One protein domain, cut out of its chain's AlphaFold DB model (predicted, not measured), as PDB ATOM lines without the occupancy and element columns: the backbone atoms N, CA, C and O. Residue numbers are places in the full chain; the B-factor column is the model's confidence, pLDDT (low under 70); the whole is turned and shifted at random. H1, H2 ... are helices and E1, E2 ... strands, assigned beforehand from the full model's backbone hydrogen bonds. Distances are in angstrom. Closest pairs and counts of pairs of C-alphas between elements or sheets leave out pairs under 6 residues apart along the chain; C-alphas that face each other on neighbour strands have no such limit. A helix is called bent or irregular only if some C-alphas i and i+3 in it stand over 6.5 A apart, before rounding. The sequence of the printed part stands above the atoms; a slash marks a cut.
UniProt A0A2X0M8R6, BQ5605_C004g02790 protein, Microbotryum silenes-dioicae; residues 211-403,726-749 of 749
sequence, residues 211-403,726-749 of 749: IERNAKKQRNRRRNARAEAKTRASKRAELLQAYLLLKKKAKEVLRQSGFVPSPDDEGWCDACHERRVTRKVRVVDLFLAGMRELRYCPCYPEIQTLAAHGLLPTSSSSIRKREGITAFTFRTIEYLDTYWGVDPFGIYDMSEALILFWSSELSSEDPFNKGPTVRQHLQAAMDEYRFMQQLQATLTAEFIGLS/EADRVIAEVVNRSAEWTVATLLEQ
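What this domain is: This is residues 211 to 403 and 726 to 749 of the 749 residues of the protein "BQ5605_C004g02790 protein" of Microbotryum silenes-dioicae (UniProt A0A2X0M8R6). A small, strongly twisted sheet of four strands is sandwiched between the long helix H6, crossing one face, and the short H3 on the other, with H1b and H8 packed on H3. The ends of the two long helices stick out of this body: residues 211 to 226 of H1, and residues 393 to 403, of which 393 to 400 belong to H6. The printed part has 217 residues with eight named helices and four named strands, in the order H1 H2 E1 E2 H3 E3 E4 H4 H5 H6 H7 H8. The mixed sheet runs E2 E1 E4 E3, and the class is mixed, helices and strands. The whole is compact, with a radius of gyration of the C-alphas of 18.5 A and spans of 60 by 50 by 35 A.

Where its parts are: H1, residues 211 to 253, begins at C-alpha 211 (12.756, 16.807, -43.037). By its hydrogen bonds it was assigned as one helix, but it is bent: C-alphas 234 and 237 are 7.4 A apart. Its arms are H1a, residues 211 to 234, 34.9 A, and H1b, 237 to 253, 23.8 A. H2, 270 to 275, is irregular, with C-alphas 271 and 274 8.4 A apart. Then come E1, 277 to 284, 21.6 A; E2, 289 to 296, 20.8 A; H3, 302 to 308; E3, 311 to 313; E4, 325 to 329; H4, 330 to 342; H5, 347 to 358; H6, 371 to 400, 44.1 A; H7, 726 to 735; and H8, 743 to 748, ending at (37.389, -28.175, -32.406).

How they stand to each other: E1 and E2 form an antiparallel hairpin, with N 281 and O 292 2.8 A apart. E1 and E4 are parallel, with N 282 and O 325 at 2.8 A. E3 and E4 form a hairpin, with N 312 and O 328 at 2.7 A. H6 runs across the strands, over E4 and E3, at a height over the sheet of 9.7 A. H3, on the other face, touches H1b at a shallow tilt of 22 degrees; their closest C-alphas, Leu 239 and Gln 304, are 5.6 A apart. H8 touches H3, with C-alphas 308 and 743 closest at 5.5 A. H4 and H5 touch H6, closest at C-alphas 333 and 382, 6.3 A, and 351 and 375, 5.1 A. H7 is close to H1b but not clearly touching, at 7.7 A between C-alphas 735 and 245. H2 touches no helix. Not every O i to N i+4 pair is within hydrogen-bond range in H1b, 11 of 13, H6, 24 of 26, and H2, 0 of 2, where 1 of 3 O i to N i+3 pairs is; in H1a, H3, H4, H5, H7 and H8 every pair is.

The domain as a whole: C-alphas 211 and 729 are the two farthest apart, 61.9 A. Residues 404 to 725 are not printed, and the gap from C-alpha 403 to 726 is 20.3 A. The links H1 to H2, E3 to E4 and H5 to H6 are long. Mean pLDDT of the printed part is 77.9; 46 residues are under 70, among them 249 to 271 and 316 to 324.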
ATOM      1  N   ILE A 211      11.303  16.596 -43.059       80.56
ATOM      2  CA  ILE A 211      12.756  16.807 -43.037       80.56
ATOM      3  C   ILE A 211      13.344  16.292 -41.719       80.56
ATOM      4  O   ILE A 211      14.308  15.530 -41.737       80.56
ATOM      5  N   GLU A 212      12.735  16.627 -40.581       82.88
ATOM      6  CA  GLU A 212      13.206  16.185 -39.267       82.88
ATOM      7  C   GLU A 212      13.083  14.664 -39.087       82.88
ATOM      8  O   GLU A 212      14.027  14.007 -38.636       82.88
ATOM      9  N   ARG A 213      11.966  14.062 -39.523       84.81
ATOM     10  CA  ARG A 213      11.806  12.597 -39.546       84.81
ATOM     11  C   ARG A 213      12.855  11.922 -40.427       84.81
ATOM     12  O   ARG A 213      13.430  10.913 -40.012       84.81
ATOM     13  N   ASN A 214      13.134  12.462 -41.611       82.19
ATOM     14  CA  ASN A 214      14.135  11.920 -42.530       82.19
ATOM     15  C   ASN A 214      15.554  12.052 -41.961       82.19
ATOM     16  O   ASN A 214      16.304  11.074 -41.959       82.19
ATOM     17  N   ALA A 215      15.889  13.201 -41.372       81.88
ATOM     18  CA  ALA A 215      17.156  13.417 -40.682       81.88
ATOM     19  C   ALA A 215      17.331  12.448 -39.498       81.88
ATOM     20  O   ALA A 215      18.394  11.842 -39.334       81.88
ATOM     21  N   LYS A 216      16.272  12.218 -38.707       86.56
ATOM     22  CA  LYS A 216      16.268  11.235 -37.611       86.56
ATOM     23  C   LYS A 216      16.481   9.809 -38.128       86.56
ATOM     24  O   LYS A 216      17.324   9.090 -37.588       86.56
ATOM     25  N   LYS A 217      15.784   9.405 -39.198       82.38
ATOM     26  CA  LYS A 217      15.980   8.101 -39.860       82.38
ATOM     27  C   LYS A 217      17.424   7.932 -40.341       82.38
ATOM     28  O   LYS A 217      18.044   6.905 -40.064       82.38
ATOM     29  N   GLN A 218      17.989   8.945 -40.994       78.50
ATOM     30  CA  GLN A 218      19.368   8.920 -41.484       78.50
ATOM     31  C   GLN A 218      20.384   8.828 -40.335       78.50
ATOM     32  O   GLN A 218      21.334   8.046 -40.405       78.50
ATOM     33  N   ARG A 219      20.170   9.572 -39.242       80.44
ATOM     34  CA  ARG A 219      21.011   9.504 -38.039       80.44
ATOM     35  C   ARG A 219      20.981   8.113 -37.403       80.44
ATOM     36  O   ARG A 219      22.039   7.593 -37.051       80.44
ATOM     37  N   ASN A 220      19.806   7.493 -37.307       82.12
ATOM     38  CA  ASN A 220      19.661   6.133 -36.786       82.12
ATOM     39  C   ASN A 220      20.359   5.098 -37.679       82.12
ATOM     40  O   ASN A 220      21.107   4.270 -37.166       82.12
ATOM     41  N   ARG A 221      20.210   5.193 -39.008       76.75
ATOM     42  CA  ARG A 221      20.935   4.330 -39.962       76.75
ATOM     43  C   ARG A 221      22.450   4.433 -39.781       76.75
ATOM     44  O   ARG A 221      23.119   3.415 -39.641       76.75
ATOM     45  N   ARG A 222      22.984   5.658 -39.683       76.75
ATOM     46  CA  ARG A 222      24.416   5.901 -39.427       76.75
ATOM     47  C   ARG A 222      24.875   5.315 -38.089       76.75
ATOM     48  O   ARG A 222      25.975   4.775 -38.010       76.75
ATOM     49  N   ARG A 223      24.059   5.418 -37.036       81.38
ATOM     50  CA  ARG A 223      24.364   4.834 -35.719       81.38
ATOM     51  C   ARG A 223      24.423   3.308 -35.784       81.38
ATOM     52  O   ARG A 223      25.379   2.733 -35.272       81.38
ATOM     53  N   ASN A 224      23.450   2.676 -36.436       79.69
ATOM     54  CA  ASN A 224      23.392   1.220 -36.576       79.69
ATOM     55  C   ASN A 224      24.567   0.691 -37.405       79.69
ATOM     56  O   ASN A 224      25.248  -0.220 -36.954       79.69
ATOM     57  N   ALA A 225      24.876   1.330 -38.539       76.94
ATOM     58  CA  ALA A 225      26.021   0.962 -39.370       76.94
ATOM     59  C   ALA A 225      27.350   1.037 -38.597       76.94
ATOM     60  O   ALA A 225      28.187   0.148 -38.712       76.94
ATOM     61  N   ARG A 226      27.535   2.062 -37.749       79.44
ATOM     62  CA  ARG A 226      28.727   2.182 -36.888       79.44
ATOM     63  C   ARG A 226      28.806   1.086 -35.824       79.44
ATOM     64  O   ARG A 226      29.889   0.572 -35.569       79.44
ATOM     65  N   ALA A 227      27.685   0.751 -35.186       81.62
ATOM     66  CA  ALA A 227      27.641  -0.320 -34.192       81.62
ATOM     67  C   ALA A 227      27.943  -1.687 -34.830       81.62
ATOM     68  O   ALA A 227      28.706  -2.481 -34.279       81.62
ATOM     69  N   GLU A 228      27.400  -1.927 -36.021       80.19
ATOM     70  CA  GLU A 228      27.646  -3.134 -36.806       80.19
ATOM     71  C   GLU A 228      29.105  -3.231 -37.269       80.19
ATOM     72  O   GLU A 228      29.722  -4.275 -37.069       80.19
ATOM     73  N   ALA A 229      29.689  -2.139 -37.775       80.12
ATOM     74  CA  ALA A 229      31.105  -2.074 -38.143       80.12
ATOM     75  C   ALA A 229      32.030  -2.359 -36.948       80.12
ATOM     76  O   ALA A 229      32.970  -3.139 -37.075       80.12
ATOM     77  N   LYS A 230      31.730  -1.801 -35.764       83.31
ATOM     78  CA  LYS A 230      32.479  -2.091 -34.528       83.31
ATOM     79  C   LYS A 230      32.397  -3.573 -34.146       83.31
ATOM     80  O   LYS A 230      33.399  -4.157 -33.752       83.31
ATOM     81  N   THR A 231      31.215  -4.170 -34.279       84.00
ATOM     82  CA  THR A 231      30.992  -5.588 -33.950       84.00
ATOM     83  C   THR A 231      31.655  -6.522 -34.966       84.00
ATOM     84  O   THR A 231      32.160  -7.572 -34.586       84.00
ATOM     85  N   ARG A 232      31.688  -6.156 -36.256       83.69
ATOM     86  CA  ARG A 232      32.463  -6.898 -37.264       83.69
ATOM     87  C   ARG A 232      33.947  -6.842 -36.935       83.69
ATOM     88  O   ARG A 232      34.573  -7.883 -36.805       83.69
ATOM     89  N   ALA A 233      34.470  -5.643 -36.674       85.31
ATOM     90  CA  ALA A 233      35.873  -5.452 -36.325       85.31
ATOM     91  C   ALA A 233      36.325  -6.328 -35.143       85.31
ATOM     92  O   ALA A 233      37.398  -6.913 -35.221       85.31
ATOM     93  N   SER A 234      35.502  -6.484 -34.097       87.38
ATOM     94  CA  SER A 234      35.847  -7.342 -32.952       87.38
ATOM     95  C   SER A 234      35.836  -8.842 -33.258       87.38
ATOM     96  O   SER A 234      36.475  -9.593 -32.539       87.38
ATOM     97  N   LYS A 235      35.113  -9.285 -34.294       88.06
ATOM     98  CA  LYS A 235      34.970 -10.706 -34.664       88.06
ATOM     99  C   LYS A 235      35.853 -11.131 -35.846       88.06
ATOM    100  O   LYS A 235      35.831 -12.291 -36.243       88.06
ATOM    101  N   ARG A 236      36.627 -10.210 -36.430       89.12
ATOM    102  CA  ARG A 236      37.465 -10.477 -37.616       89.12
ATOM    103  C   ARG A 236      38.530 -11.531 -37.393       89.12
ATOM    104  O   ARG A 236      38.775 -12.311 -38.301       89.12
ATOM    105  N   ALA A 237      39.156 -11.539 -36.219       89.50
ATOM    106  CA  ALA A 237      40.184 -12.520 -35.893       89.50
ATOM    107  C   ALA A 237      39.596 -13.939 -35.847       89.50
ATOM    108  O   ALA A 237      40.118 -14.831 -36.506       89.50
ATOM    109  N   GLU A 238      38.458 -14.110 -35.165       88.06
ATOM    110  CA  GLU A 238      37.717 -15.380 -35.100       88.06
ATOM    111  C   GLU A 238      37.303 -15.870 -36.496       88.06
ATOM    112  O   GLU A 238      37.479 -17.040 -36.832       88.06
ATOM    113  N   LEU A 239      36.775 -14.963 -37.324       89.19
ATOM    114  CA  LEU A 239      36.365 -15.259 -38.696       89.19
ATOM    115  C   LEU A 239      37.566 -15.628 -39.586       89.19
ATOM    116  O   LEU A 239      37.482 -16.580 -40.362       89.19
ATOM    117  N   LEU A 240      38.680 -14.897 -39.470       90.12
ATOM    118  CA  LEU A 240      39.904 -15.157 -40.229       90.12
ATOM    119  C   LEU A 240      40.503 -16.518 -39.864       90.12
ATOM    120  O   LEU A 240      40.880 -17.262 -40.763       90.12
ATOM    121  N   GLN A 241      40.564 -16.857 -38.575       86.44
ATOM    122  CA  GLN A 241      41.068 -18.150 -38.106       86.44
ATOM    123  C   GLN A 241      40.309 -19.312 -38.763       86.44
ATOM    124  O   GLN A 241      40.922 -20.154 -39.421       86.44
ATOM    125  N   ALA A 242      38.976 -19.300 -38.668       84.62
ATOM    126  CA  ALA A 242      38.129 -20.330 -39.268       84.62
ATOM    127  C   ALA A 242      38.265 -20.374 -40.803       84.62
ATOM    128  O   ALA A 242      38.341 -21.452 -41.392       84.62
ATOM    129  N   TYR A 243      38.362 -19.212 -41.464       86.94
ATOM    130  CA  TYR A 243      38.602 -19.138 -42.910       86.94
ATOM    131  C   TYR A 243      39.951 -19.749 -43.324       86.94
ATOM    132  O   TYR A 243      40.019 -20.440 -44.340       86.94
ATOM    133  N   LEU A 244      41.029 -19.510 -42.572       84.62
ATOM    134  CA  LEU A 244      42.357 -20.041 -42.896       84.62
ATOM    135  C   LEU A 244      42.418 -21.567 -42.753       84.62
ATOM    136  O   LEU A 244      42.962 -22.227 -43.644       84.62
ATOM    137  N   LEU A 245      41.819 -22.115 -41.691       79.69
ATOM    138  CA  LEU A 245      41.679 -23.562 -41.492       79.69
ATOM    139  C   LEU A 245      40.890 -24.193 -42.646       79.69
ATOM    140  O   LEU A 245      41.385 -25.109 -43.312       79.69
ATOM    141  N   LEU A 246      39.730 -23.612 -42.974       79.38
ATOM    142  CA  LEU A 246      38.923 -24.017 -44.124       79.38
ATOM    143  C   LEU A 246      39.742 -23.990 -45.426       79.38
ATOM    144  O   LEU A 246      39.736 -24.958 -46.183       79.38
ATOM    145  N   LYS A 247      40.472 -22.899 -45.704       78.88
ATOM    146  CA  LYS A 247      41.226 -22.709 -46.955       78.88
ATOM    147  C   LYS A 247      42.386 -23.692 -47.114       78.88
ATOM    148  O   LYS A 247      42.668 -24.104 -48.241       78.88
ATOM    149  N   LYS A 248      43.076 -24.073 -46.031       74.06
ATOM    150  CA  LYS A 248      44.177 -25.050 -46.107       74.06
ATOM    151  C   LYS A 248      43.663 -26.402 -46.605       74.06
ATOM    152  O   LYS A 248      44.285 -26.971 -47.499       74.06
ATOM    153  N   LYS A 249      42.503 -26.855 -46.119       66.00
ATOM    154  CA  LYS A 249      41.871 -28.103 -46.572       66.00
ATOM    155  C   LYS A 249      41.054 -27.981 -47.851       66.00
ATOM    156  O   LYS A 249      40.953 -28.943 -48.607       66.00
ATOM    157  N   ALA A 250      40.554 -26.787 -48.169       64.31
ATOM    158  CA  ALA A 250      39.876 -26.481 -49.428       64.31
ATOM    159  C   ALA A 250      40.661 -26.928 -50.665       64.31
ATOM    160  O   ALA A 250      40.072 -27.372 -51.648       64.31
ATOM    161  N   LYS A 251      41.993 -26.802 -50.613       58.44
ATOM    162  CA  LYS A 251      42.889 -27.207 -51.702       58.44
ATOM    163  C   LYS A 251      42.838 -28.713 -52.000       58.44
ATOM    164  O   LYS A 251      43.165 -29.090 -53.120       58.44
ATOM    165  N   GLU A 252      42.389 -29.528 -51.047       52.62
ATOM    166  CA  GLU A 252      42.209 -30.982 -51.165       52.62
ATOM    167  C   GLU A 252      40.726 -31.361 -51.392       52.62
ATOM    168  O   GLU A 252      40.447 -32.234 -52.206       52.62
ATOM    169  N   VAL A 253      39.771 -30.666 -50.745       46.50
ATOM    170  CA  VAL A 253      38.351 -31.093 -50.647       46.50
ATOM    171  C   VAL A 253      37.344 -30.168 -51.364       46.50
ATOM    172  O   VAL A 253      36.354 -30.632 -51.925       46.50
ATOM    173  N   LEU A 254      37.570 -28.849 -51.427       50.78
ATOM    174  CA  LEU A 254      36.561 -27.877 -51.908       50.78
ATOM    175  C   LEU A 254      36.464 -27.746 -53.439       50.78
ATOM    176  O   LEU A 254      35.740 -26.877 -53.935       50.78
ATOM    177  N   ARG A 255      37.126 -28.619 -54.212       51.69
ATOM    178  CA  ARG A 255      36.960 -28.645 -55.676       51.69
ATOM    179  C   ARG A 255      35.539 -29.026 -56.111       51.69
ATOM    180  O   ARG A 255      35.156 -28.627 -57.205       51.69
ATOM    181  N   GLN A 256      34.749 -29.709 -55.274       48.66
ATOM    182  CA  GLN A 256      33.481 -30.310 -55.715       48.66
ATOM    183  C   GLN A 256      32.191 -29.589 -55.268       48.66
ATOM    184  O   GLN A 256      31.224 -29.638 -56.017       48.66
ATOM    185  N   SER A 257      32.140 -28.879 -54.129       51.66
ATOM    186  CA  SER A 257      30.850 -28.360 -53.605       51.66
ATOM    187  C   SER A 257      30.852 -26.932 -53.042       51.66
ATOM    188  O   SER A 257      29.783 -26.385 -52.788       51.66
ATOM    189  N   GLY A 258      32.019 -26.318 -52.791       58.47
ATOM    190  CA  GLY A 258      32.091 -24.995 -52.142       58.47
ATOM    191  C   GLY A 258      31.541 -24.941 -50.703       58.47
ATOM    192  O   GLY A 258      31.502 -23.859 -50.120       58.47
ATOM    193  N   PHE A 259      31.139 -26.084 -50.134       64.94
ATOM    194  CA  PHE A 259      30.442 -26.206 -48.855       64.94
ATOM    195  C   PHE A 259      30.990 -27.398 -48.067       64.94
ATOM    196  O   PHE A 259      31.197 -28.471 -48.636       64.94
ATOM    197  N   VAL A 260      31.181 -27.231 -46.756       63.75
ATOM    198  CA  VAL A 260      31.539 -28.345 -45.867       63.75
ATOM    199  C   VAL A 260      30.253 -28.938 -45.291       63.75
ATOM    200  O   VAL A 260      29.487 -28.199 -44.655       63.75
ATOM    201  N   PRO A 261      29.966 -30.232 -45.524       62.72
ATOM    202  CA  PRO A 261      28.777 -30.864 -44.971       62.72
ATOM    203  C   PRO A 261      28.788 -30.800 -43.436       62.72
ATOM    204  O   PRO A 261      29.827 -30.916 -42.779       62.72
ATOM    205  N   SER A 262      27.605 -30.584 -42.858       58.88
ATOM    206  CA  SER A 262      27.400 -30.858 -41.436       58.88
ATOM    207  C   SER A 262      27.420 -32.376 -41.268       58.88
ATOM    208  O   SER A 262      26.768 -33.039 -42.072       58.88
ATOM    209  N   PRO A 263      28.104 -32.933 -40.260       56.00
ATOM    210  CA  PRO A 263      27.883 -34.324 -39.911       56.00
ATOM    211  C   PRO A 263      26.456 -34.494 -39.376       56.00
ATOM    212  O   PRO A 263      25.813 -33.516 -38.949       56.00
ATOM    213  N   ASP A 264      25.998 -35.741 -39.380       55.81
ATOM    214  CA  ASP A 264      24.796 -36.161 -38.671       55.81
ATOM    215  C   ASP A 264      24.948 -35.918 -37.152       55.81
ATOM    216  O   ASP A 264      26.030 -35.589 -36.659       55.81
ATOM    217  N   ASP A 265      23.838 -35.975 -36.410       50.34
ATOM    218  CA  ASP A 265      23.699 -35.430 -35.046       50.34
ATOM    219  C   ASP A 265      24.757 -35.884 -34.012       50.34
ATOM    220  O   ASP A 265      25.004 -35.163 -33.040       50.34
ATOM    221  N   GLU A 266      25.455 -36.999 -34.220       49.44
ATOM    222  CA  GLU A 266      26.333 -37.599 -33.207       49.44
ATOM    223  C   GLU A 266      27.723 -36.944 -33.080       49.44
ATOM    224  O   GLU A 266      28.290 -36.947 -31.998       49.44
ATOM    225  N   GLY A 267      28.262 -36.287 -34.116       55.56
ATOM    226  CA  GLY A 267      29.681 -35.873 -34.124       55.56
ATOM    227  C   GLY A 267      30.000 -34.437 -33.683       55.56
ATOM    228  O   GLY A 267      31.122 -33.982 -33.880       55.56
ATOM    229  N   TRP A 268      29.021 -33.653 -33.209       60.84
ATOM    230  CA  TRP A 268      29.181 -32.186 -33.122       60.84
ATOM    231  C   TRP A 268      29.718 -31.617 -31.802       60.84
ATOM    232  O   TRP A 268      30.221 -30.494 -31.796       60.84
ATOM    233  N   CYS A 269      29.488 -32.339 -30.700       64.69
ATOM    234  CA  CYS A 269      29.894 -32.064 -29.314       64.69
ATOM    235  C   CYS A 269      28.955 -32.849 -28.382       64.69
ATOM    236  O   CYS A 269      27.762 -32.510 -28.304       64.69
ATOM    237  N   ASP A 270      29.485 -33.833 -27.656       62.31
ATOM    238  CA  ASP A 270      28.708 -34.704 -26.757       62.31
ATOM    239  C   ASP A 270      28.110 -33.935 -25.570       62.31
ATOM    240  O   ASP A 270      26.969 -34.155 -25.168       62.31
ATOM    241  N   ALA A 271      28.830 -32.933 -25.054       65.56
ATOM    242  CA  ALA A 271      28.427 -32.157 -23.876       65.56
ATOM    243  C   ALA A 271      27.330 -31.100 -24.143       65.56
ATOM    244  O   ALA A 271      26.772 -30.508 -23.208       65.56
ATOM    245  N   CYS A 272      27.047 -30.791 -25.413       70.19
ATOM    246  CA  CYS A 272      26.168 -29.684 -25.804       70.19
ATOM    247  C   CYS A 272      24.965 -30.136 -26.668       70.19
ATOM    248  O   CYS A 272      24.248 -29.261 -27.157       70.19
ATOM    249  N   HIS A 273      24.716 -31.449 -26.842       66.50
ATOM    250  CA  HIS A 273      23.706 -32.012 -27.763       66.50
ATOM    251  C   HIS A 273      22.301 -31.392 -27.600       66.50
ATOM    252  O   HIS A 273      21.724 -30.901 -28.568       66.50
ATOM    253  N   GLU A 274      21.802 -31.279 -26.366       67.06
ATOM    254  CA  GLU A 274      20.451 -30.768 -26.062       67.06
ATOM    255  C   GLU A 274      20.289 -29.241 -26.196       67.06
ATOM    256  O   GLU A 274      19.174 -28.727 -26.221       67.06
ATOM    257  N   ARG A 275      21.391 -28.479 -26.278       72.62
ATOM    258  CA  ARG A 275      21.371 -27.001 -26.338       72.62
ATOM    259  C   ARG A 275      21.597 -26.453 -27.748       72.62
ATOM    260  O   ARG A 275      21.768 -25.241 -27.921       72.62
ATOM    261  N   ARG A 276      21.641 -27.332 -28.749       76.06
ATOM    262  CA  ARG A 276      21.834 -26.957 -30.150       76.06
ATOM    263  C   ARG A 276      20.592 -26.252 -30.685       76.06
ATOM    264  O   ARG A 276      19.463 -26.574 -30.337       76.06
ATOM    265  N   VAL A 277      20.814 -25.264 -31.543       80.00
ATOM    266  CA  VAL A 277      19.741 -24.490 -32.176       80.00
ATOM    267  C   VAL A 277      19.914 -24.506 -33.682       80.00
ATOM    268  O   VAL A 277      20.942 -24.070 -34.194       80.00
ATOM    269  N   THR A 278      18.890 -24.964 -34.396       81.69
ATOM    270  CA  THR A 278      18.830 -24.885 -35.858       81.69
ATOM    271  C   THR A 278      18.320 -23.518 -36.277       81.69
ATOM    272  O   THR A 278      17.352 -22.999 -35.718       81.69
ATOM    273  N   ARG A 279      18.982 -22.900 -37.255       81.00
ATOM    274  CA  ARG A 279      18.594 -21.591 -37.773       81.00
ATOM    275  C   ARG A 279      18.669 -21.546 -39.280       81.00
ATOM    276  O   ARG A 279      19.582 -22.092 -39.892       81.00
ATOM    277  N   LYS A 280      17.730 -20.809 -39.862       83.12
ATOM    278  CA  LYS A 280      17.695 -20.567 -41.296       83.12
ATOM    279  C   LYS A 280      18.714 -19.495 -41.680       83.12
ATOM    280  O   LYS A 280      18.754 -18.421 -41.083       83.12
ATOM    281  N   VAL A 281      19.520 -19.785 -42.688       83.38
ATOM    282  CA  VAL A 281      20.495 -18.881 -43.295       83.38
ATOM    283  C   VAL A 281      20.203 -18.832 -44.782       83.38
ATOM    284  O   VAL A 281      20.093 -19.864 -45.439       83.38
ATOM    285  N   ARG A 282      20.064 -17.622 -45.312       83.62
ATOM    286  CA  ARG A 282      19.968 -17.397 -46.747       83.62
ATOM    287  C   ARG A 282      21.372 -17.458 -47.323       83.62
ATOM    288  O   ARG A 282      22.182 -16.577 -47.043       83.62
ATOM    289  N   VAL A 283      21.653 -18.498 -48.091       85.00
ATOM    290  CA  VAL A 283      22.934 -18.691 -48.764       85.00
ATOM    291  C   VAL A 283      22.823 -18.158 -50.183       85.00
ATOM    292  O   VAL A 283      21.837 -18.423 -50.868       85.00
ATOM    293  N   VAL A 284      23.829 -17.390 -50.592       82.56
ATOM    294  CA  VAL A 284      23.978 -16.870 -51.950       82.56
ATOM    295  C   VAL A 284      25.336 -17.312 -52.490       82.56
ATOM    296  O   VAL A 284      26.383 -16.990 -51.924       82.56
ATOM    297  N   ASP A 285      25.312 -18.060 -53.581       83.06
ATOM    298  CA  ASP A 285      26.468 -18.594 -54.293       83.06
ATOM    299  C   ASP A 285      26.250 -18.456 -55.807       83.06
ATOM    300  O   ASP A 285      25.176 -18.049 -56.243       83.06
ATOM    301  N   LEU A 286      27.254 -18.795 -56.615       80.62
ATOM    302  CA  LEU A 286      27.091 -18.940 -58.066       80.62
ATOM    303  C   LEU A 286      26.386 -20.246 -58.458       80.62
ATOM    304  O   LEU A 286      25.810 -20.310 -59.535       80.62
ATOM    305  N   PHE A 287      26.414 -21.269 -57.598       77.19
ATOM    306  CA  PHE A 287      25.799 -22.576 -57.870       77.19
ATOM    307  C   PHE A 287      24.568 -22.863 -57.006       77.19
ATOM    308  O   PHE A 287      23.898 -23.874 -57.197       77.19
ATOM    309  N   LEU A 288      24.275 -22.002 -56.031       75.81
ATOM    310  CA  LEU A 288      23.171 -22.180 -55.098       75.81
ATOM    311  C   LEU A 288      22.671 -20.830 -54.561       75.81
ATOM    312  O   LEU A 288      23.417 -20.112 -53.897       75.81
ATOM    313  N   ALA A 289      21.377 -20.550 -54.700       79.25
ATOM    314  CA  ALA A 289      20.696 -19.521 -53.917       79.25
ATOM    315  C   ALA A 289      19.477 -20.111 -53.208       79.25
ATOM    316  O   ALA A 289      18.612 -20.723 -53.827       79.25
ATOM    317  N   GLY A 290      19.393 -19.933 -51.890       79.12
ATOM    318  CA  GLY A 290      18.244 -20.436 -51.144       79.12
ATOM    319  C   GLY A 290      18.387 -20.377 -49.632       79.12
ATOM    320  O   GLY A 290      19.397 -19.939 -49.077       79.12
ATOM    321  N   MET A 291      17.337 -20.826 -48.951       81.75
ATOM    322  CA  MET A 291      17.328 -20.964 -47.498       81.75
ATOM    323  C   MET A 291      17.919 -22.316 -47.104       81.75
ATOM    324  O   MET A 291      17.495 -23.352 -47.606       81.75
ATOM    325  N   ARG A 292      18.872 -22.304 -46.173       80.75
ATOM    326  CA  ARG A 292      19.443 -23.507 -45.563       80.75
ATOM    327  C   ARG A 292      19.270 -23.492 -44.062       80.75
ATOM    328  O   ARG A 292      19.365 -22.444 -43.431       80.75
ATOM    329  N   GLU A 293      19.050 -24.663 -43.495       83.25
ATOM    330  CA  GLU A 293      19.019 -24.855 -42.053       83.25
ATOM    331  C   GLU A 293      20.407 -25.271 -41.578       83.25
ATOM    332  O   GLU A 293      20.937 -26.296 -41.991       83.25
ATOM    333  N   LEU A 294      21.014 -24.430 -40.742       81.56
ATOM    334  CA  LEU A 294      22.308 -24.692 -40.128       81.56
ATOM    335  C   LEU A 294      22.113 -24.889 -38.634       81.56
ATOM    336  O   LEU A 294      21.392 -24.126 -37.982       81.56
ATOM    337  N   ARG A 295      22.771 -25.906 -38.089       79.69
ATOM    338  CA  ARG A 295      22.817 -26.144 -36.649       79.69
ATOM    339  C   ARG A 295      23.808 -25.162 -36.021       79.69
ATOM    340  O   ARG A 295      24.707 -24.662 -36.683       79.69
ATOM    341  N   TYR A 296      23.623 -24.836 -34.750       81.19
ATOM    342  CA  TYR A 296      24.550 -24.009 -33.980       81.19
ATOM    343  C   TYR A 296      24.725 -24.615 -32.599       81.19
ATOM    344  O   TYR A 296      23.743 -24.905 -31.912       81.19
ATOM    345  N   CYS A 297      25.979 -24.763 -32.188       79.81
ATOM    346  CA  CYS A 297      26.346 -25.176 -30.846       79.81
ATOM    347  C   CYS A 297      26.687 -23.925 -30.019       79.81
ATOM    348  O   CYS A 297      27.484 -23.113 -30.483       79.81
ATOM    349  N   PRO A 298      26.146 -23.746 -28.798       81.19
ATOM    350  CA  PRO A 298      26.512 -22.618 -27.932       81.19
ATOM    351  C   PRO A 298      28.002 -22.554 -27.576       81.19
ATOM    352  O   PRO A 298      28.475 -21.521 -27.113       81.19
ATOM    353  N   CYS A 299      28.702 -23.670 -27.766       81.69
ATOM    354  CA  CYS A 299      30.097 -23.880 -27.418       81.69
ATOM    355  C   CYS A 299      31.032 -23.182 -28.444       81.69
ATOM    356  O   CYS A 299      32.179 -22.899 -28.115       81.69
ATOM    357  N   TYR A 300      30.504 -22.759 -29.610       82.25
ATOM    358  CA  TYR A 300      31.228 -21.988 -30.630       82.25
ATOM    359  C   TYR A 300      30.506 -20.679 -31.033       82.25
ATOM    360  O   TYR A 300      29.275 -20.642 -31.143       82.25
ATOM    361  N   PRO A 301      31.244 -19.587 -31.304       84.19
ATOM    362  CA  PRO A 301      30.716 -18.374 -31.920       84.19
ATOM    363  C   PRO A 301      29.991 -18.627 -33.251       84.19
ATOM    364  O   PRO A 301      30.525 -19.251 -34.164       84.19
ATOM    365  N   GLU A 302      28.813 -18.010 -33.424       82.81
ATOM    366  CA  GLU A 302      27.992 -18.128 -34.649       82.81
ATOM    367  C   GLU A 302      28.774 -17.801 -35.935       82.81
ATOM    368  O   GLU A 302      28.513 -18.374 -36.990       82.81
ATOM    369  N   ILE A 303      29.730 -16.870 -35.851       85.06
ATOM    370  CA  ILE A 303      30.537 -16.444 -36.995       85.06
ATOM    371  C   ILE A 303      31.568 -17.500 -37.408       85.06
ATOM    372  O   ILE A 303      31.789 -17.680 -38.602       85.06
ATOM    373  N   GLN A 304      32.144 -18.224 -36.444       85.56
ATOM    374  CA  GLN A 304      33.065 -19.327 -36.707       85.56
ATOM    375  C   GLN A 304      32.308 -20.520 -37.284       85.56
ATOM    376  O   GLN A 304      32.758 -21.095 -38.265       85.56
ATOM    377  N   THR A 305      31.113 -20.828 -36.762       85.69
ATOM    378  CA  THR A 305      30.254 -21.888 -37.317       85.69
ATOM    379  C   THR A 305      29.903 -21.622 -38.779       85.69
ATOM    380  O   THR A 305      30.041 -22.502 -39.624       85.69
ATOM    381  N   LEU A 306      29.495 -20.393 -39.111       86.81
ATOM    382  CA  LEU A 306      29.235 -20.004 -40.501       86.81
ATOM    383  C   LEU A 306      30.485 -20.136 -41.374       86.81
ATOM    384  O   LEU A 306      30.411 -20.689 -42.469       86.81
ATOM    385  N   ALA A 307      31.632 -19.677 -40.875       87.19
ATOM    386  CA  ALA A 307      32.882 -19.755 -41.609       87.19
ATOM    387  C   ALA A 307      33.325 -21.201 -41.862       87.19
ATOM    388  O   ALA A 307      33.755 -21.513 -42.969       87.19
ATOM    389  N   ALA A 308      33.139 -22.090 -40.884       82.31
ATOM    390  CA  ALA A 308      33.391 -23.522 -41.006       82.31
ATOM    391  C   ALA A 308      32.467 -24.193 -42.042       82.31
ATOM    392  O   ALA A 308      32.901 -25.091 -42.755       82.31
ATOM    393  N   HIS A 309      31.236 -23.699 -42.225       82.56
ATOM    394  CA  HIS A 309      30.370 -24.086 -43.350       82.56
ATOM    395  C   HIS A 309      30.812 -23.517 -44.714       82.56
ATOM    396  O   HIS A 309      30.198 -23.823 -45.735       82.56
ATOM    397  N   GLY A 310      31.848 -22.677 -44.764       85.12
ATOM    398  CA  GLY A 310      32.271 -21.978 -45.977       85.12
ATOM    399  C   GLY A 310      31.494 -20.694 -46.268       85.12
ATOM    400  O   GLY A 310      31.543 -20.193 -47.394       85.12
ATOM    401  N   LEU A 311      30.787 -20.147 -45.274       88.19
ATOM    402  CA  LEU A 311      29.896 -18.999 -45.421       88.19
ATOM    403  C   LEU A 311      30.443 -17.740 -44.736       88.19
ATOM    404  O   LEU A 311      30.803 -17.737 -43.560       88.19
ATOM    405  N   LEU A 312      30.396 -16.628 -45.462       90.19
ATOM    406  CA  LEU A 312      30.704 -15.287 -44.998       90.19
ATOM    407  C   LEU A 312      29.404 -14.520 -44.688       90.19
ATOM    408  O   LEU A 312      28.674 -14.141 -45.612       90.19
ATOM    409  N   PRO A 313      29.081 -14.262 -43.405       86.94
ATOM    410  CA  PRO A 313      27.883 -13.515 -43.047       86.94
ATOM    411  C   PRO A 313      27.962 -12.045 -43.448       86.94
ATOM    412  O   PRO A 313      28.961 -11.361 -43.245       86.94
ATOM    413  N   THR A 314      26.831 -11.513 -43.901       84.44
ATOM    414  CA  THR A 314      26.700 -10.094 -44.265       84.44
ATOM    415  C   THR A 314      26.349  -9.204 -43.070       84.44
ATOM    416  O   THR A 314      26.405  -7.981 -43.175       84.44
ATOM    417  N   SER A 315      25.992  -9.777 -41.914       76.50
ATOM    418  CA  SER A 315      25.690  -9.045 -40.680       76.50
ATOM    419  C   SER A 315      26.358  -9.688 -39.472       76.50
ATOM    420  O   SER A 315      26.439 -10.907 -39.375       76.50
ATOM    421  N   SER A 316      26.817  -8.852 -38.537       65.19
ATOM    422  CA  SER A 316      27.399  -9.291 -37.259       65.19
ATOM    423  C   SER A 316      26.380  -9.367 -36.118       65.19
ATOM    424  O   SER A 316      26.713  -9.829 -35.018       65.19
ATOM    425  N   SER A 317      25.151  -8.895 -36.369       59.94
ATOM    426  CA  SER A 317      24.039  -8.999 -35.432       59.94
ATOM    427  C   SER A 317      23.639 -10.462 -35.235       59.94
ATOM    428  O   SER A 317      23.666 -11.244 -36.178       59.94
ATOM    429  N   SER A 318      23.321 -10.839 -33.991       52.00
ATOM    430  CA  SER A 318      22.993 -12.232 -33.666       52.00
ATOM    431  C   SER A 318      21.834 -12.726 -34.524       52.00
ATOM    432  O   SER A 318      20.812 -12.037 -34.642       52.00
ATOM    433  N   ILE A 319      21.972 -13.952 -35.039       52.84
ATOM    434  CA  ILE A 319      20.930 -14.627 -35.826       52.84
ATOM    435  C   ILE A 319      19.611 -14.684 -35.035       52.84
ATOM    436  O   ILE A 319      18.531 -14.666 -35.614       52.84
ATOM    437  N   ARG A 320      19.682 -14.633 -33.695       50.34
ATOM    438  CA  ARG A 320      18.533 -14.644 -32.777       50.34
ATOM    439  C   ARG A 320      17.501 -13.526 -32.999       50.34
ATOM    440  O   ARG A 320      16.418 -13.628 -32.440       50.34
ATOM    441  N   LYS A 321      17.822 -12.443 -33.721       51.28
ATOM    442  CA  LYS A 321      16.952 -11.250 -33.830       51.28
ATOM    443  C   LYS A 321      16.330 -11.005 -35.214       51.28
ATOM    444  O   LYS A 321      15.608 -10.020 -35.350       51.28
ATOM    445  N   ARG A 322      16.612 -11.819 -36.240       57.94
ATOM    446  CA  ARG A 322      16.080 -11.625 -37.608       57.94
ATOM    447  C   ARG A 322      15.608 -12.943 -38.221       57.94
ATOM    448  O   ARG A 322      16.188 -13.987 -37.946       57.94
ATOM    449  N   GLU A 323      14.609 -12.866 -39.100       53.34
ATOM    450  CA  GLU A 323      14.219 -13.950 -40.011       53.34
ATOM    451  C   GLU A 323      15.343 -14.196 -41.036       53.34
ATOM    452  O   GLU A 323      15.334 -13.671 -42.143       53.34
ATOM    453  N   GLY A 324      16.357 -14.959 -40.625       64.75
ATOM    454  CA  GLY A 324      17.471 -15.409 -41.457       64.75
ATOM    455  C   GLY A 324      18.575 -14.375 -41.704       64.75
ATOM    456  O   GLY A 324      18.338 -13.227 -42.079       64.75
ATOM    457  N   ILE A 325      19.831 -14.787 -41.513       78.44
ATOM    458  CA  ILE A 325      20.998 -14.017 -41.971       78.44
ATOM    459  C   ILE A 325      21.259 -14.349 -43.438       78.44
ATOM    460  O   ILE A 325      21.171 -15.508 -43.826       78.44
ATOM    461  N   THR A 326      21.609 -13.340 -44.238       85.06
ATOM    462  CA  THR A 326      22.171 -13.559 -45.577       85.06
ATOM    463  C   THR A 326      23.676 -13.766 -45.464       85.06
ATOM    464  O   THR A 326      24.363 -12.958 -44.825       85.06
ATOM    465  N   ALA A 327      24.186 -14.827 -46.073       88.38
ATOM    466  CA  ALA A 327      25.600 -15.150 -46.144       88.38
ATOM    467  C   ALA A 327      25.975 -15.553 -47.572       88.38
ATOM    468  O   ALA A 327      25.185 -16.182 -48.274       88.38
ATOM    469  N   PHE A 328      27.183 -15.192 -47.987       89.81
ATOM    470  CA  PHE A 328      27.744 -15.619 -49.266       89.81
ATOM    471  C   PHE A 328      28.741 -16.741 -49.039       89.81
ATOM    472  O   PHE A 328      29.374 -16.779 -47.987       89.81
ATOM    473  N   THR A 329      28.941 -17.627 -50.006       88.56
ATOM    474  CA  THR A 329      30.086 -18.542 -49.915       88.56
ATOM    475  C   THR A 329      31.391 -17.750 -50.024       88.56
ATOM    476  O   THR A 329      31.487 -16.762 -50.765       88.56
ATOM    477  N   PHE A 330      32.431 -18.184 -49.310       88.00
ATOM    478  CA  PHE A 330      33.763 -17.592 -49.461       88.00
ATOM    479  C   PHE A 330      34.262 -17.676 -50.902       88.00
ATOM    480  O   PHE A 330      34.883 -16.733 -51.376       88.00
ATOM    481  N   ARG A 331      33.956 -18.773 -51.608       84.94
ATOM    482  CA  ARG A 331      34.347 -18.979 -53.007       84.94
ATOM    483  C   ARG A 331      33.738 -17.927 -53.926       84.94
ATOM    484  O   ARG A 331      34.463 -17.362 -54.741       84.94
ATOM    485  N   THR A 332      32.444 -17.642 -53.772       87.62
ATOM    486  CA  THR A 332      31.783 -16.587 -54.542       87.62
ATOM    487  C   THR A 332      32.441 -15.244 -54.262       87.62
ATOM    488  O   THR A 332      32.876 -14.588 -55.200       87.62
ATOM    489  N   ILE A 333      32.620 -14.855 -52.998       91.81
ATOM    490  CA  ILE A 333      33.236 -13.558 -52.672       91.81
ATOM    491  C   ILE A 333      34.698 -13.467 -53.130       91.81
ATOM    492  O   ILE A 333      35.103 -12.426 -53.637       91.81
ATOM    493  N   GLU A 334      35.480 -14.541 -53.011       90.19
ATOM    494  CA  GLU A 334      36.872 -14.598 -53.475       90.19
ATOM    495  C   GLU A 334      36.964 -14.461 -54.999       90.19
ATOM    496  O   GLU A 334      37.777 -13.673 -55.488       90.19
ATOM    497  N   TYR A 335      36.109 -15.159 -55.756       89.69
ATOM    498  CA  TYR A 335      36.028 -15.005 -57.211       89.69
ATOM    499  C   TYR A 335      35.650 -13.573 -57.589       89.69
ATOM    500  O   TYR A 335      36.348 -12.920 -58.361       89.69
ATOM    501  N   LEU A 336      34.582 -13.068 -56.983       91.88
ATOM    502  CA  LEU A 336      34.034 -11.746 -57.235       91.88
ATOM    503  C   LEU A 336      35.033 -10.619 -56.912       91.88
ATOM    504  O   LEU A 336      35.200  -9.697 -57.708       91.88
ATOM    505  N   ASP A 337      35.749 -10.699 -55.787       92.81
ATOM    506  CA  ASP A 337      36.788  -9.732 -55.412       92.81
ATOM    507  C   ASP A 337      38.068  -9.863 -56.257       92.81
ATOM    508  O   ASP A 337      38.802  -8.887 -56.452       92.81
ATOM    509  N   THR A 338      38.365 -11.063 -56.762       91.12
ATOM    510  CA  THR A 338      39.475 -11.291 -57.701       91.12
ATOM    511  C   THR A 338      39.155 -10.693 -59.063       91.12
ATOM    512  O   THR A 338      39.955  -9.910 -59.572       91.12
ATOM    513  N   TYR A 339      37.968 -10.978 -59.599       91.94
ATOM    514  CA  TYR A 339      37.471 -10.415 -60.850       91.94
ATOM    515  C   TYR A 339      37.440  -8.883 -60.788       91.94
ATOM    516  O   TYR A 339      38.039  -8.222 -61.632       91.94
ATOM    517  N   TRP A 340      36.881  -8.320 -59.710       93.19
ATOM    518  CA  TRP A 340      36.852  -6.871 -59.486       93.19
ATOM    519  C   TRP A 340      38.254  -6.237 -59.446       93.19
ATOM    520  O   TRP A 340      38.437  -5.087 -59.834       93.19
ATOM    521  N   GLY A 341      39.267  -6.964 -58.958       91.56
ATOM    522  CA  GLY A 341      40.652  -6.485 -58.945       91.56
ATOM    523  C   GLY A 341      41.266  -6.354 -60.342       91.56
ATOM    524  O   GLY A 341      42.115  -5.486 -60.544       91.56
ATOM    525  N   VAL A 342      40.837  -7.196 -61.286       88.94
ATOM    526  CA  VAL A 342      41.281  -7.171 -62.686       88.94
ATOM    527  C   VAL A 342      40.519  -6.102 -63.464       88.94
ATOM    528  O   VAL A 342      41.147  -5.254 -64.093       88.94
ATOM    529  N   ASP A 343      39.190  -6.110 -63.363       90.12
ATOM    530  CA  ASP A 343      38.303  -5.158 -64.029       90.12
ATOM    531  C   ASP A 343      37.314  -4.561 -63.011       90.12
ATOM    532  O   ASP A 343      36.376  -5.241 -62.586       90.12
ATOM    533  N   PRO A 344      37.542  -3.326 -62.526       90.62
ATOM    534  CA  PRO A 344      36.715  -2.724 -61.489       90.62
ATOM    535  C   PRO A 344      35.440  -2.084 -62.059       90.62
ATOM    536  O   PRO A 344      35.491  -1.186 -62.896       90.62
ATOM    537  N   PHE A 345      34.290  -2.458 -61.498       85.81
ATOM    538  CA  PHE A 345      32.962  -1.920 -61.834       85.81
ATOM    539  C   PHE A 345      32.124  -1.669 -60.576       85.81
ATOM    540  O   PHE A 345      32.514  -2.000 -59.449       85.81
ATOM    541  N   GLY A 346      30.967  -1.025 -60.739       85.88
ATOM    542  CA  GLY A 346      30.068  -0.718 -59.634       85.88
ATOM    543  C   GLY A 346      29.529  -1.980 -58.955       85.88
ATOM    544  O   GLY A 346      29.021  -2.884 -59.606       85.88
ATOM    545  N   ILE A 347      29.529  -2.004 -57.617       87.06
ATOM    546  CA  ILE A 347      28.878  -3.079 -56.836       87.06
ATOM    547  C   ILE A 347      27.374  -3.181 -57.144       87.06
ATOM    548  O   ILE A 347      26.776  -4.236 -56.960       87.06
ATOM    549  N   TYR A 348      26.763  -2.091 -57.617       85.75
ATOM    550  CA  TYR A 348      25.381  -2.095 -58.091       85.75
ATOM    551  C   TYR A 348      25.195  -3.057 -59.271       85.75
ATOM    552  O   TYR A 348      24.414  -3.996 -59.152       85.75
ATOM    553  N   ASP A 349      25.975  -2.891 -60.340       86.12
ATOM    554  CA  ASP A 349      25.874  -3.716 -61.552       86.12
ATOM    555  C   ASP A 349      26.114  -5.195 -61.231       86.12
ATOM    556  O   ASP A 349      25.434  -6.087 -61.725       86.12
ATOM    557  N   MET A 350      27.031  -5.445 -60.301       87.62
ATOM    558  CA  MET A 350      27.314  -6.769 -59.768       87.62
ATOM    559  C   MET A 350      26.128  -7.412 -59.049       87.62
ATOM    560  O   MET A 350      25.846  -8.596 -59.218       87.62
ATOM    561  N   SER A 351      25.441  -6.634 -58.210       87.25
ATOM    562  CA  SER A 351      24.257  -7.111 -57.507       87.25
ATOM    563  C   SER A 351      23.075  -7.317 -58.449       87.25
ATOM    564  O   SER A 351      22.361  -8.297 -58.284       87.25
ATOM    565  N   GLU A 352      22.909  -6.454 -59.454       86.56
ATOM    566  CA  GLU A 352      21.898  -6.625 -60.502       86.56
ATOM    567  C   GLU A 352      22.171  -7.891 -61.317       86.56
ATOM    568  O   GLU A 352      21.258  -8.680 -61.542       86.56
ATOM    569  N   ALA A 353      23.432  -8.157 -61.671       87.69
ATOM    570  CA  ALA A 353      23.816  -9.389 -62.352       87.69
ATOM    571  C   ALA A 353      23.463 -10.637 -61.528       87.69
ATOM    572  O   ALA A 353      22.910 -11.584 -62.076       87.69
ATOM    573  N   LEU A 354      23.716 -10.632 -60.212       85.75
ATOM    574  CA  LEU A 354      23.319 -11.740 -59.332       85.75
ATOM    575  C   LEU A 354      21.796 -11.909 -59.252       85.75
ATOM    576  O   LEU A 354      21.316 -13.039 -59.255       85.75
ATOM    577  N   ILE A 355      21.038 -10.812 -59.177       84.75
ATOM    578  CA  ILE A 355      19.568 -10.860 -59.149       84.75
ATOM    579  C   ILE A 355      19.040 -11.449 -60.453       84.75
ATOM    580  O   ILE A 355      18.239 -12.376 -60.420       84.75
ATOM    581  N   LEU A 356      19.514 -10.947 -61.595       85.75
ATOM    582  CA  LEU A 356      19.106 -11.431 -62.912       85.75
ATOM    583  C   LEU A 356      19.480 -12.899 -63.112       85.75
ATOM    584  O   LEU A 356      18.643 -13.664 -63.588       85.75
ATOM    585  N   PHE A 357      20.684 -13.299 -62.697       86.44
ATOM    586  CA  PHE A 357      21.156 -14.680 -62.786       86.44
ATOM    587  C   PHE A 357      20.241 -15.650 -62.029       86.44
ATOM    588  O   PHE A 357      19.864 -16.681 -62.571       86.44
ATOM    589  N   TRP A 358      19.817 -15.293 -60.813       84.00
ATOM    590  CA  TRP A 358      18.943 -16.138 -59.990       84.00
ATOM    591  C   TRP A 358      17.441 -15.937 -60.241       84.00
ATOM    592  O   TRP A 358      16.627 -16.685 -59.700       84.00
ATOM    593  N   SER A 359      17.049 -14.949 -61.052       82.38
ATOM    594  CA  SER A 359      15.642 -14.554 -61.223       82.38
ATOM    595  C   SER A 359      14.751 -15.652 -61.814       82.38
ATOM    596  O   SER A 359      13.562 -15.687 -61.504       82.38
ATOM    597  N   SER A 360      15.306 -16.558 -62.627       80.88
ATOM    598  CA  SER A 360      14.576 -17.701 -63.194       80.88
ATOM    599  C   SER A 360      14.445 -18.887 -62.237       80.88
ATOM    600  O   SER A 360      13.567 -19.723 -62.426       80.88
ATOM    601  N   GLU A 361      15.322 -18.982 -61.238       81.50
ATOM    602  CA  GLU A 361      15.392 -20.119 -60.310       81.50
ATOM    603  C   GLU A 361      14.705 -19.831 -58.968       81.50
ATOM    604  O   GLU A 361      14.313 -20.747 -58.246       81.50
ATOM    605  N   LEU A 362      14.531 -18.552 -58.630       77.38
ATOM    606  CA  LEU A 362      13.859 -18.108 -57.415       77.38
ATOM    607  C   LEU A 362      12.407 -17.706 -57.686       77.38
ATOM    608  O   LEU A 362      12.064 -17.166 -58.733       77.38
ATOM    609  N   SER A 363      11.545 -17.903 -56.685       78.50
ATOM    610  CA  SER A 363      10.170 -17.390 -56.722       78.50
ATOM    611  C   SER A 363      10.153 -15.871 -56.920       78.50
ATOM    612  O   SER A 363      10.968 -15.152 -56.336       78.50
ATOM    613  N   SER A 364       9.179 -15.353 -57.671       74.44
ATOM    614  CA  SER A 364       8.993 -13.908 -57.879       74.44
ATOM    615  C   SER A 364       8.840 -13.125 -56.569       74.44
ATOM    616  O   SER A 364       9.214 -11.957 -56.496       74.44
ATOM    617  N   GLU A 365       8.332 -13.772 -55.517       74.75
ATOM    618  CA  GLU A 365       8.169 -13.175 -54.188       74.75
ATOM    619  C   GLU A 365       9.421 -13.257 -53.308       74.75
ATOM    620  O   GLU A 365       9.448 -12.678 -52.213       74.75
ATOM    621  N   ASP A 366      10.467 -13.948 -53.769       74.56
ATOM    622  CA  ASP A 366      11.679 -14.126 -52.988       74.56
ATOM    623  C   ASP A 366      12.328 -12.755 -52.680       74.56
ATOM    624  O   ASP A 366      12.559 -11.942 -53.579       74.56
ATOM    625  N   PRO A 367      12.642 -12.459 -51.403       69.69
ATOM    626  CA  PRO A 367      13.295 -11.215 -51.004       69.69
ATOM    627  C   PRO A 367      14.622 -10.900 -51.713       69.69
ATOM    628  O   PRO A 367      15.039  -9.743 -51.704       69.69
ATOM    629  N   PHE A 368      15.294 -11.896 -52.293       73.00
ATOM    630  CA  PHE A 368      16.495 -11.732 -53.113       73.00
ATOM    631  C   PHE A 368      16.198 -11.010 -54.431       73.00
ATOM    632  O   PHE A 368      17.002 -10.193 -54.860       73.00
ATOM    633  N   ASN A 369      14.998 -11.190 -54.997       69.19
ATOM    634  CA  ASN A 369      14.536 -10.467 -56.189       69.19
ATOM    635  C   ASN A 369      14.200  -8.985 -55.903       69.19
ATOM    636  O   ASN A 369      13.738  -8.258 -56.781       69.19
ATOM    637  N   LYS A 370      14.430  -8.498 -54.671       65.06
ATOM    638  CA  LYS A 370      14.187  -7.107 -54.255       65.06
ATOM    639  C   LYS A 370      15.534  -6.369 -54.124       65.06
ATOM    640  O   LYS A 370      16.230  -6.481 -53.119       65.06
ATOM    641  N   GLY A 371      15.882  -5.564 -55.134       52.97
ATOM    642  CA  GLY A 371      17.221  -4.982 -55.374       52.97
ATOM    643  C   GLY A 371      17.961  -4.215 -54.255       52.97
ATOM    644  O   GLY A 371      19.189  -4.326 -54.180       52.97
ATOM    645  N   PRO A 372      17.319  -3.473 -53.324       57.19
ATOM    646  CA  PRO A 372      18.072  -2.689 -52.338       57.19
ATOM    647  C   PRO A 372      18.859  -3.534 -51.324       57.19
ATOM    648  O   PRO A 372      19.803  -3.028 -50.713       57.19
ATOM    649  N   THR A 373      18.469  -4.794 -51.101       70.00
ATOM    650  CA  THR A 373      19.050  -5.666 -50.067       70.00
ATOM    651  C   THR A 373      20.304  -6.380 -50.567       70.00
ATOM    652  O   THR A 373      21.321  -6.362 -49.871       70.00
ATOM    653  N   VAL A 374      20.286  -6.942 -51.782       78.44
ATOM    654  CA  VAL A 374      21.403  -7.735 -52.333       78.44
ATOM    655  C   VAL A 374      22.664  -6.895 -52.462       78.44
ATOM    656  O   VAL A 374      23.718  -7.306 -51.984       78.44
ATOM    657  N   ARG A 375      22.557  -5.671 -52.991       84.31
ATOM    658  CA  ARG A 375      23.682  -4.729 -53.065       84.31
ATOM    659  C   ARG A 375      24.325  -4.471 -51.705       84.31
ATOM    660  O   ARG A 375      25.548  -4.471 -51.582       84.31
ATOM    661  N   GLN A 376      23.512  -4.213 -50.679       83.06
ATOM    662  CA  GLN A 376      24.001  -3.914 -49.329       83.06
ATOM    663  C   GLN A 376      24.682  -5.133 -48.703       83.06
ATOM    664  O   GLN A 376      25.726  -4.997 -48.064       83.06
ATOM    665  N   HIS A 377      24.101  -6.314 -48.906       85.56
ATOM    666  CA  HIS A 377      24.650  -7.585 -48.456       85.56
ATOM    667  C   HIS A 377      25.971  -7.911 -49.163       85.56
ATOM    668  O   HIS A 377      26.946  -8.228 -48.484       85.56
ATOM    669  N   LEU A 378      26.037  -7.755 -50.486       88.44
ATOM    670  CA  LEU A 378      27.246  -7.979 -51.276       88.44
ATOM    671  C   LEU A 378      28.364  -7.009 -50.880       88.44
ATOM    672  O   LEU A 378      29.469  -7.454 -50.584       88.44
ATOM    673  N   GLN A 379      28.072  -5.705 -50.779       88.06
ATOM    674  CA  GLN A 379      29.048  -4.716 -50.307       88.06
ATOM    675  C   GLN A 379      29.576  -5.085 -48.917       88.06
ATOM    676  O   GLN A 379      30.779  -5.043 -48.690       88.06
ATOM    677  N   ALA A 380      28.695  -5.474 -47.989       86.81
ATOM    678  CA  ALA A 380      29.101  -5.861 -46.643       86.81
ATOM    679  C   ALA A 380      29.996  -7.111 -46.633       86.81
ATOM    680  O   ALA A 380      30.956  -7.148 -45.866       86.81
ATOM    681  N   ALA A 381      29.698  -8.110 -47.469       90.50
ATOM    682  CA  ALA A 381      30.512  -9.316 -47.597       90.50
ATOM    683  C   ALA A 381      31.880  -9.020 -48.231       90.50
ATOM    684  O   ALA A 381      32.899  -9.447 -47.698       90.50
ATOM    685  N   MET A 382      31.924  -8.239 -49.315       91.19
ATOM    686  CA  MET A 382      33.182  -7.837 -49.955       91.19
ATOM    687  C   MET A 382      34.049  -6.979 -49.032       91.19
ATOM    688  O   MET A 382      35.250  -7.224 -48.929       91.19
ATOM    689  N   ASP A 383      33.453  -6.014 -48.324       90.19
ATOM    690  CA  ASP A 383      34.162  -5.195 -47.339       90.19
ATOM    691  C   ASP A 383      34.792  -6.093 -46.264       90.19
ATOM    692  O   ASP A 383      35.980  -5.972 -45.969       90.19
ATOM    693  N   GLU A 384      34.023  -7.031 -45.702       89.81
ATOM    694  CA  GLU A 384      34.516  -7.916 -44.646       89.81
ATOM    695  C   GLU A 384      35.606  -8.871 -45.143       89.81
ATOM    696  O   GLU A 384      36.616  -9.054 -44.462       89.81
ATOM    697  N   TYR A 385      35.459  -9.403 -46.358       91.62
ATOM    698  CA  TYR A 385      36.492 -10.200 -47.011       91.62
ATOM    699  C   TYR A 385      37.796  -9.422 -47.187       91.62
ATOM    700  O   TYR A 385      38.858  -9.900 -46.787       91.62
ATOM    701  N   ARG A 386      37.728  -8.190 -47.698       90.94
ATOM    702  CA  ARG A 386      38.907  -7.329 -47.868       90.94
ATOM    703  C   ARG A 386      39.581  -7.008 -46.535       90.94
ATOM    704  O   ARG A 386      40.806  -7.071 -46.451       90.94
ATOM    705  N   PHE A 387      38.814  -6.745 -45.475       89.75
ATOM    706  CA  PHE A 387      39.385  -6.547 -44.137       89.75
ATOM    707  C   PHE A 387      40.085  -7.791 -43.595       89.75
ATOM    708  O   PHE A 387      41.137  -7.662 -42.972       89.75
ATOM    709  N   MET A 388      39.542  -8.987 -43.836       89.75
ATOM    710  CA  MET A 388      40.222 -10.231 -43.465       89.75
ATOM    711  C   MET A 388      41.536 -10.410 -44.219       89.75
ATOM    712  O   MET A 388      42.534 -10.769 -43.602       89.75
ATOM    713  N   GLN A 389      41.565 -10.115 -45.522       88.56
ATOM    714  CA  GLN A 389      42.797 -10.173 -46.314       88.56
ATOM    715  C   GLN A 389      43.860  -9.195 -45.777       88.56
ATOM    716  O   GLN A 389      45.031  -9.554 -45.657       88.56
ATOM    717  N   GLN A 390      43.461  -7.977 -45.390       87.62
ATOM    718  CA  GLN A 390      44.360  -6.996 -44.766       87.62
ATOM    719  C   GLN A 390      44.878  -7.458 -43.402       87.62
ATOM    720  O   GLN A 390      46.067  -7.309 -43.113       87.62
ATOM    721  N   LEU A 391      44.002  -8.030 -42.570       88.81
ATOM    722  CA  LEU A 391      44.384  -8.584 -41.275       88.81
ATOM    723  C   LEU A 391      45.373  -9.739 -41.452       88.81
ATOM    724  O   LEU A 391      46.408  -9.749 -40.796       88.81
ATOM    725  N   GLN A 392      45.110 -10.655 -42.388       88.94
ATOM    726  CA  GLN A 392      46.012 -11.759 -42.709       88.94
ATOM    727  C   GLN A 392      47.393 -11.255 -43.136       88.94
ATOM    728  O   GLN A 392      48.400 -11.735 -42.620       88.94
ATOM    729  N   ALA A 393      47.453 -10.286 -44.054       83.38
ATOM    730  CA  ALA A 393      48.718  -9.720 -44.521       83.38
ATOM    731  C   ALA A 393      49.501  -9.036 -43.388       83.38
ATOM    732  O   ALA A 393      50.718  -9.176 -43.307       83.38
ATOM    733  N   THR A 394      48.799  -8.343 -42.487       84.12
ATOM    734  CA  THR A 394      49.405  -7.673 -41.327       84.12
ATOM    735  C   THR A 394      49.973  -8.688 -40.338       84.12
ATOM    736  O   THR A 394      51.152  -8.614 -40.012       84.12
ATOM    737  N   LEU A 395      49.177  -9.691 -39.949       84.69
ATOM    738  CA  LEU A 395      49.616 -10.769 -39.057       84.69
ATOM    739  C   LEU A 395      50.783 -11.564 -39.650       84.69
ATOM    740  O   LEU A 395      51.705 -11.923 -38.932       84.69
ATOM    741  N   THR A 396      50.767 -11.816 -40.962       80.69
ATOM    742  CA  THR A 396      51.856 -12.530 -41.647       80.69
ATOM    743  C   THR A 396      53.157 -11.730 -41.586       80.69
ATOM    744  O   THR A 396      54.199 -12.287 -41.257       80.69
ATOM    745  N   ALA A 397      53.101 -10.423 -41.860       76.12
ATOM    746  CA  ALA A 397      54.277  -9.558 -41.799       76.12
ATOM    747  C   ALA A 397      54.839  -9.438 -40.372       76.12
ATOM    748  O   ALA A 397      56.053  -9.503 -40.194       76.12
ATOM    749  N   GLU A 398      53.967  -9.305 -39.367       80.62
ATOM    750  CA  GLU A 398      54.356  -9.247 -37.952       80.62
ATOM    751  C   GLU A 398      54.955 -10.572 -37.466       80.62
ATOM    752  O   GLU A 398      55.988 -10.568 -36.803       80.62
ATOM    753  N   PHE A 399      54.353 -11.707 -37.832       78.44
ATOM    754  CA  PHE A 399      54.814 -13.034 -37.422       78.44
ATOM    755  C   PHE A 399      56.181 -13.398 -38.012       78.44
ATOM    756  O   PHE A 399      57.009 -13.997 -37.333       78.44
ATOM    757  N   ILE A 400      56.421 -13.040 -39.278       75.19
ATOM    758  CA  ILE A 400      57.704 -13.299 -39.944       75.19
ATOM    759  C   ILE A 400      58.773 -12.280 -39.506       75.19
ATOM    760  O   ILE A 400      59.962 -12.542 -39.665       75.19
ATOM    761  N   GLY A 401      58.371 -11.141 -38.926       74.50
ATOM    762  CA  GLY A 401      59.289 -10.078 -38.518       74.50
ATOM    763  C   GLY A 401      59.892  -9.328 -39.706       74.50
ATOM    764  O   GLY A 401      61.058  -8.957 -39.659       74.50
ATOM    765  N   LEU A 402      59.123  -9.139 -40.786       75.25
ATOM    766  CA  LEU A 402      59.626  -8.504 -42.008       75.25
ATOM    767  C   LEU A 402      59.977  -7.031 -41.773       75.25
ATOM    768  O   LEU A 402      59.134  -6.243 -41.328       75.25
ATOM    769  N   SER A 403      61.188  -6.641 -42.172       77.81
ATOM    770  CA  SER A 403      61.603  -5.239 -42.226       77.81
ATOM    771  C   SER A 403      60.750  -4.441 -43.230       77.81
ATOM    772  O   SER A 403      60.158  -5.012 -44.155       77.81
ATOM    773  N   GLU A 726      58.354 -24.925 -40.232       74.94
ATOM    774  CA  GLU A 726      57.776 -24.940 -38.888       74.94
ATOM    775  C   GLU A 726      56.266 -24.673 -38.909       74.94
ATOM    776  O   GLU A 726      55.507 -25.420 -38.291       74.94
ATOM    777  N   ALA A 727      55.817 -23.682 -39.682       70.38
ATOM    778  CA  ALA A 727      54.403 -23.396 -39.885       70.38
ATOM    779  C   ALA A 727      53.683 -24.581 -40.538       70.38
ATOM    780  O   ALA A 727      52.641 -24.999 -40.049       70.38
ATOM    781  N   ASP A 728      54.239 -25.170 -41.599       69.12
ATOM    782  CA  ASP A 728      53.666 -26.346 -42.252       69.12
ATOM    783  C   ASP A 728      53.615 -27.551 -41.298       69.12
ATOM    784  O   ASP A 728      52.636 -28.292 -41.339       69.12
ATOM    785  N   ARG A 729      54.588 -27.711 -40.385       80.19
ATOM    786  CA  ARG A 729      54.560 -28.744 -39.335       80.19
ATOM    787  C   ARG A 729      53.435 -28.517 -38.326       80.19
ATOM    788  O   ARG A 729      52.661 -29.436 -38.085       80.19
ATOM    789  N   VAL A 730      53.330 -27.315 -37.750       75.81
ATOM    790  CA  VAL A 730      52.271 -26.974 -36.778       75.81
ATOM    791  C   VAL A 730      50.895 -27.082 -37.432       75.81
ATOM    792  O   VAL A 730      49.971 -27.656 -36.863       75.81
ATOM    793  N   ILE A 731      50.765 -26.591 -38.666       69.88
ATOM    794  CA  ILE A 731      49.534 -26.716 -39.444       69.88
ATOM    795  C   ILE A 731      49.213 -28.190 -39.684       69.88
ATOM    796  O   ILE A 731      48.070 -28.572 -39.482       69.88
ATOM    797  N   ALA A 732      50.178 -29.026 -40.082       73.19
ATOM    798  CA  ALA A 732      49.946 -30.456 -40.278       73.19
ATOM    799  C   ALA A 732      49.509 -31.156 -38.985       73.19
ATOM    800  O   ALA A 732      48.639 -32.017 -39.041       73.19
ATOM    801  N   GLU A 733      50.055 -30.768 -37.831       77.62
ATOM    802  CA  GLU A 733      49.629 -31.299 -36.534       77.62
ATOM    803  C   GLU A 733      48.172 -30.939 -36.219       77.62
ATOM    804  O   GLU A 733      47.414 -31.804 -35.802       77.62
ATOM    805  N   VAL A 734      47.759 -29.688 -36.440       72.25
ATOM    806  CA  VAL A 734      46.375 -29.249 -36.188       72.25
ATOM    807  C   VAL A 734      45.412 -29.902 -37.181       72.25
ATOM    808  O   VAL A 734      44.401 -30.476 -36.791       72.25
ATOM    809  N   VAL A 735      45.763 -29.866 -38.465       68.81
ATOM    810  CA  VAL A 735      44.922 -30.294 -39.583       68.81
ATOM    811  C   VAL A 735      44.798 -31.827 -39.652       68.81
ATOM    812  O   VAL A 735      43.739 -32.355 -39.970       68.81
ATOM    813  N   ASN A 736      45.834 -32.599 -39.332       72.94
ATOM    814  CA  ASN A 736      45.758 -34.063 -39.446       72.94
ATOM    815  C   ASN A 736      45.191 -34.757 -38.191       72.94
ATOM    816  O   ASN A 736      45.218 -35.982 -38.124       72.94
ATOM    817  N   ARG A 737      44.653 -34.008 -37.213       70.06
ATOM    818  CA  ARG A 737      43.999 -34.575 -36.014       70.06
ATOM    819  C   ARG A 737      42.737 -35.384 -36.321       70.06
ATOM    820  O   ARG A 737      42.405 -36.265 -35.541       70.06
ATOM    821  N   SER A 738      42.057 -35.107 -37.435       65.25
ATOM    822  CA  SER A 738      40.870 -35.851 -37.872       65.25
ATOM    823  C   SER A 738      40.987 -36.280 -39.335       65.25
ATOM    824  O   SER A 738      41.369 -35.481 -40.196       65.25
ATOM    825  N   ALA A 739      40.636 -37.539 -39.609       63.59
ATOM    826  CA  ALA A 739      40.567 -38.097 -40.960       63.59
ATOM    827  C   ALA A 739      39.328 -37.598 -41.728       63.59
ATOM    828  O   ALA A 739      39.398 -37.389 -42.937       63.59
ATOM    829  N   GLU A 740      38.221 -37.343 -41.022       67.88
ATOM    830  CA  GLU A 740      36.991 -36.790 -41.591       67.88
ATOM    831  C   GLU A 740      36.870 -35.296 -41.282       67.88
ATOM    832  O   GLU A 740      37.130 -34.853 -40.162       67.88
ATOM    833  N   TRP A 741      36.473 -34.515 -42.290       68.06
ATOM    834  CA  TRP A 741      36.350 -33.061 -42.196       68.06
ATOM    835  C   TRP A 741      34.892 -32.638 -42.240       68.06
ATOM    836  O   TRP A 741      34.277 -32.493 -43.296       68.06
ATOM    837  N   THR A 742      34.363 -32.418 -41.051       73.62
ATOM    838  CA  THR A 742      33.004 -31.969 -40.792       73.62
ATOM    839  C   THR A 742      33.060 -30.597 -40.118       73.62
ATOM    840  O   THR A 742      34.098 -30.188 -39.587       73.62
ATOM    841  N   VAL A 743      31.946 -29.865 -40.094       75.12
ATOM    842  CA  VAL A 743      31.917 -28.556 -39.414       75.12
ATOM    843  C   VAL A 743      32.334 -28.628 -37.942       75.12
ATOM    844  O   VAL A 743      32.938 -27.678 -37.461       75.12
ATOM    845  N   ALA A 744      32.091 -29.734 -37.235       73.81
ATOM    846  CA  ALA A 744      32.552 -29.854 -35.852       73.81
ATOM    847  C   ALA A 744      34.056 -30.025 -35.735       73.81
ATOM    848  O   ALA A 744      34.678 -29.301 -34.967       73.81
ATOM    849  N   THR A 745      34.650 -30.886 -36.559       75.25
ATOM    850  CA  THR A 745      36.109 -31.072 -36.561       75.25
ATOM    851  C   THR A 745      36.857 -29.778 -36.905       75.25
ATOM    852  O   THR A 745      37.938 -29.542 -36.382       75.25
ATOM    853  N   LEU A 746      36.259 -28.897 -37.722       76.19
ATOM    854  CA  LEU A 746      36.775 -27.553 -38.024       76.19
ATOM    855  C   LEU A 746      36.683 -26.568 -36.858       76.19
ATOM    856  O   LEU A 746      37.422 -25.593 -36.845       76.19
ATOM    857  N   LEU A 747      35.708 -26.750 -35.969       77.62
ATOM    858  CA  LEU A 747      35.476 -25.868 -34.826       77.62
ATOM    859  C   LEU A 747      36.273 -26.309 -33.594       77.62
ATOM    860  O   LEU A 747      36.631 -25.465 -32.780       77.62
ATOM    861  N   GLU A 748      36.532 -27.611 -33.456       76.31
ATOM    862  CA  GLU A 748      37.389 -28.175 -32.406       76.31
ATOM    863  C   GLU A 748      38.876 -27.842 -32.597       76.31
ATOM    864  O   GLU A 748      39.613 -27.748 -31.613       76.31
ATOM    865  N   GLN A 749      39.312 -27.690 -33.850       71.56
ATOM    866  CA  GLN A 749      40.672 -27.293 -34.239       71.56
ATOM    867  C   GLN A 749      40.856 -25.775 -34.205       71.56
ATOM    868  O   GLN A 749      41.959 -25.341 -33.793       71.56
TER     869      GLN A 749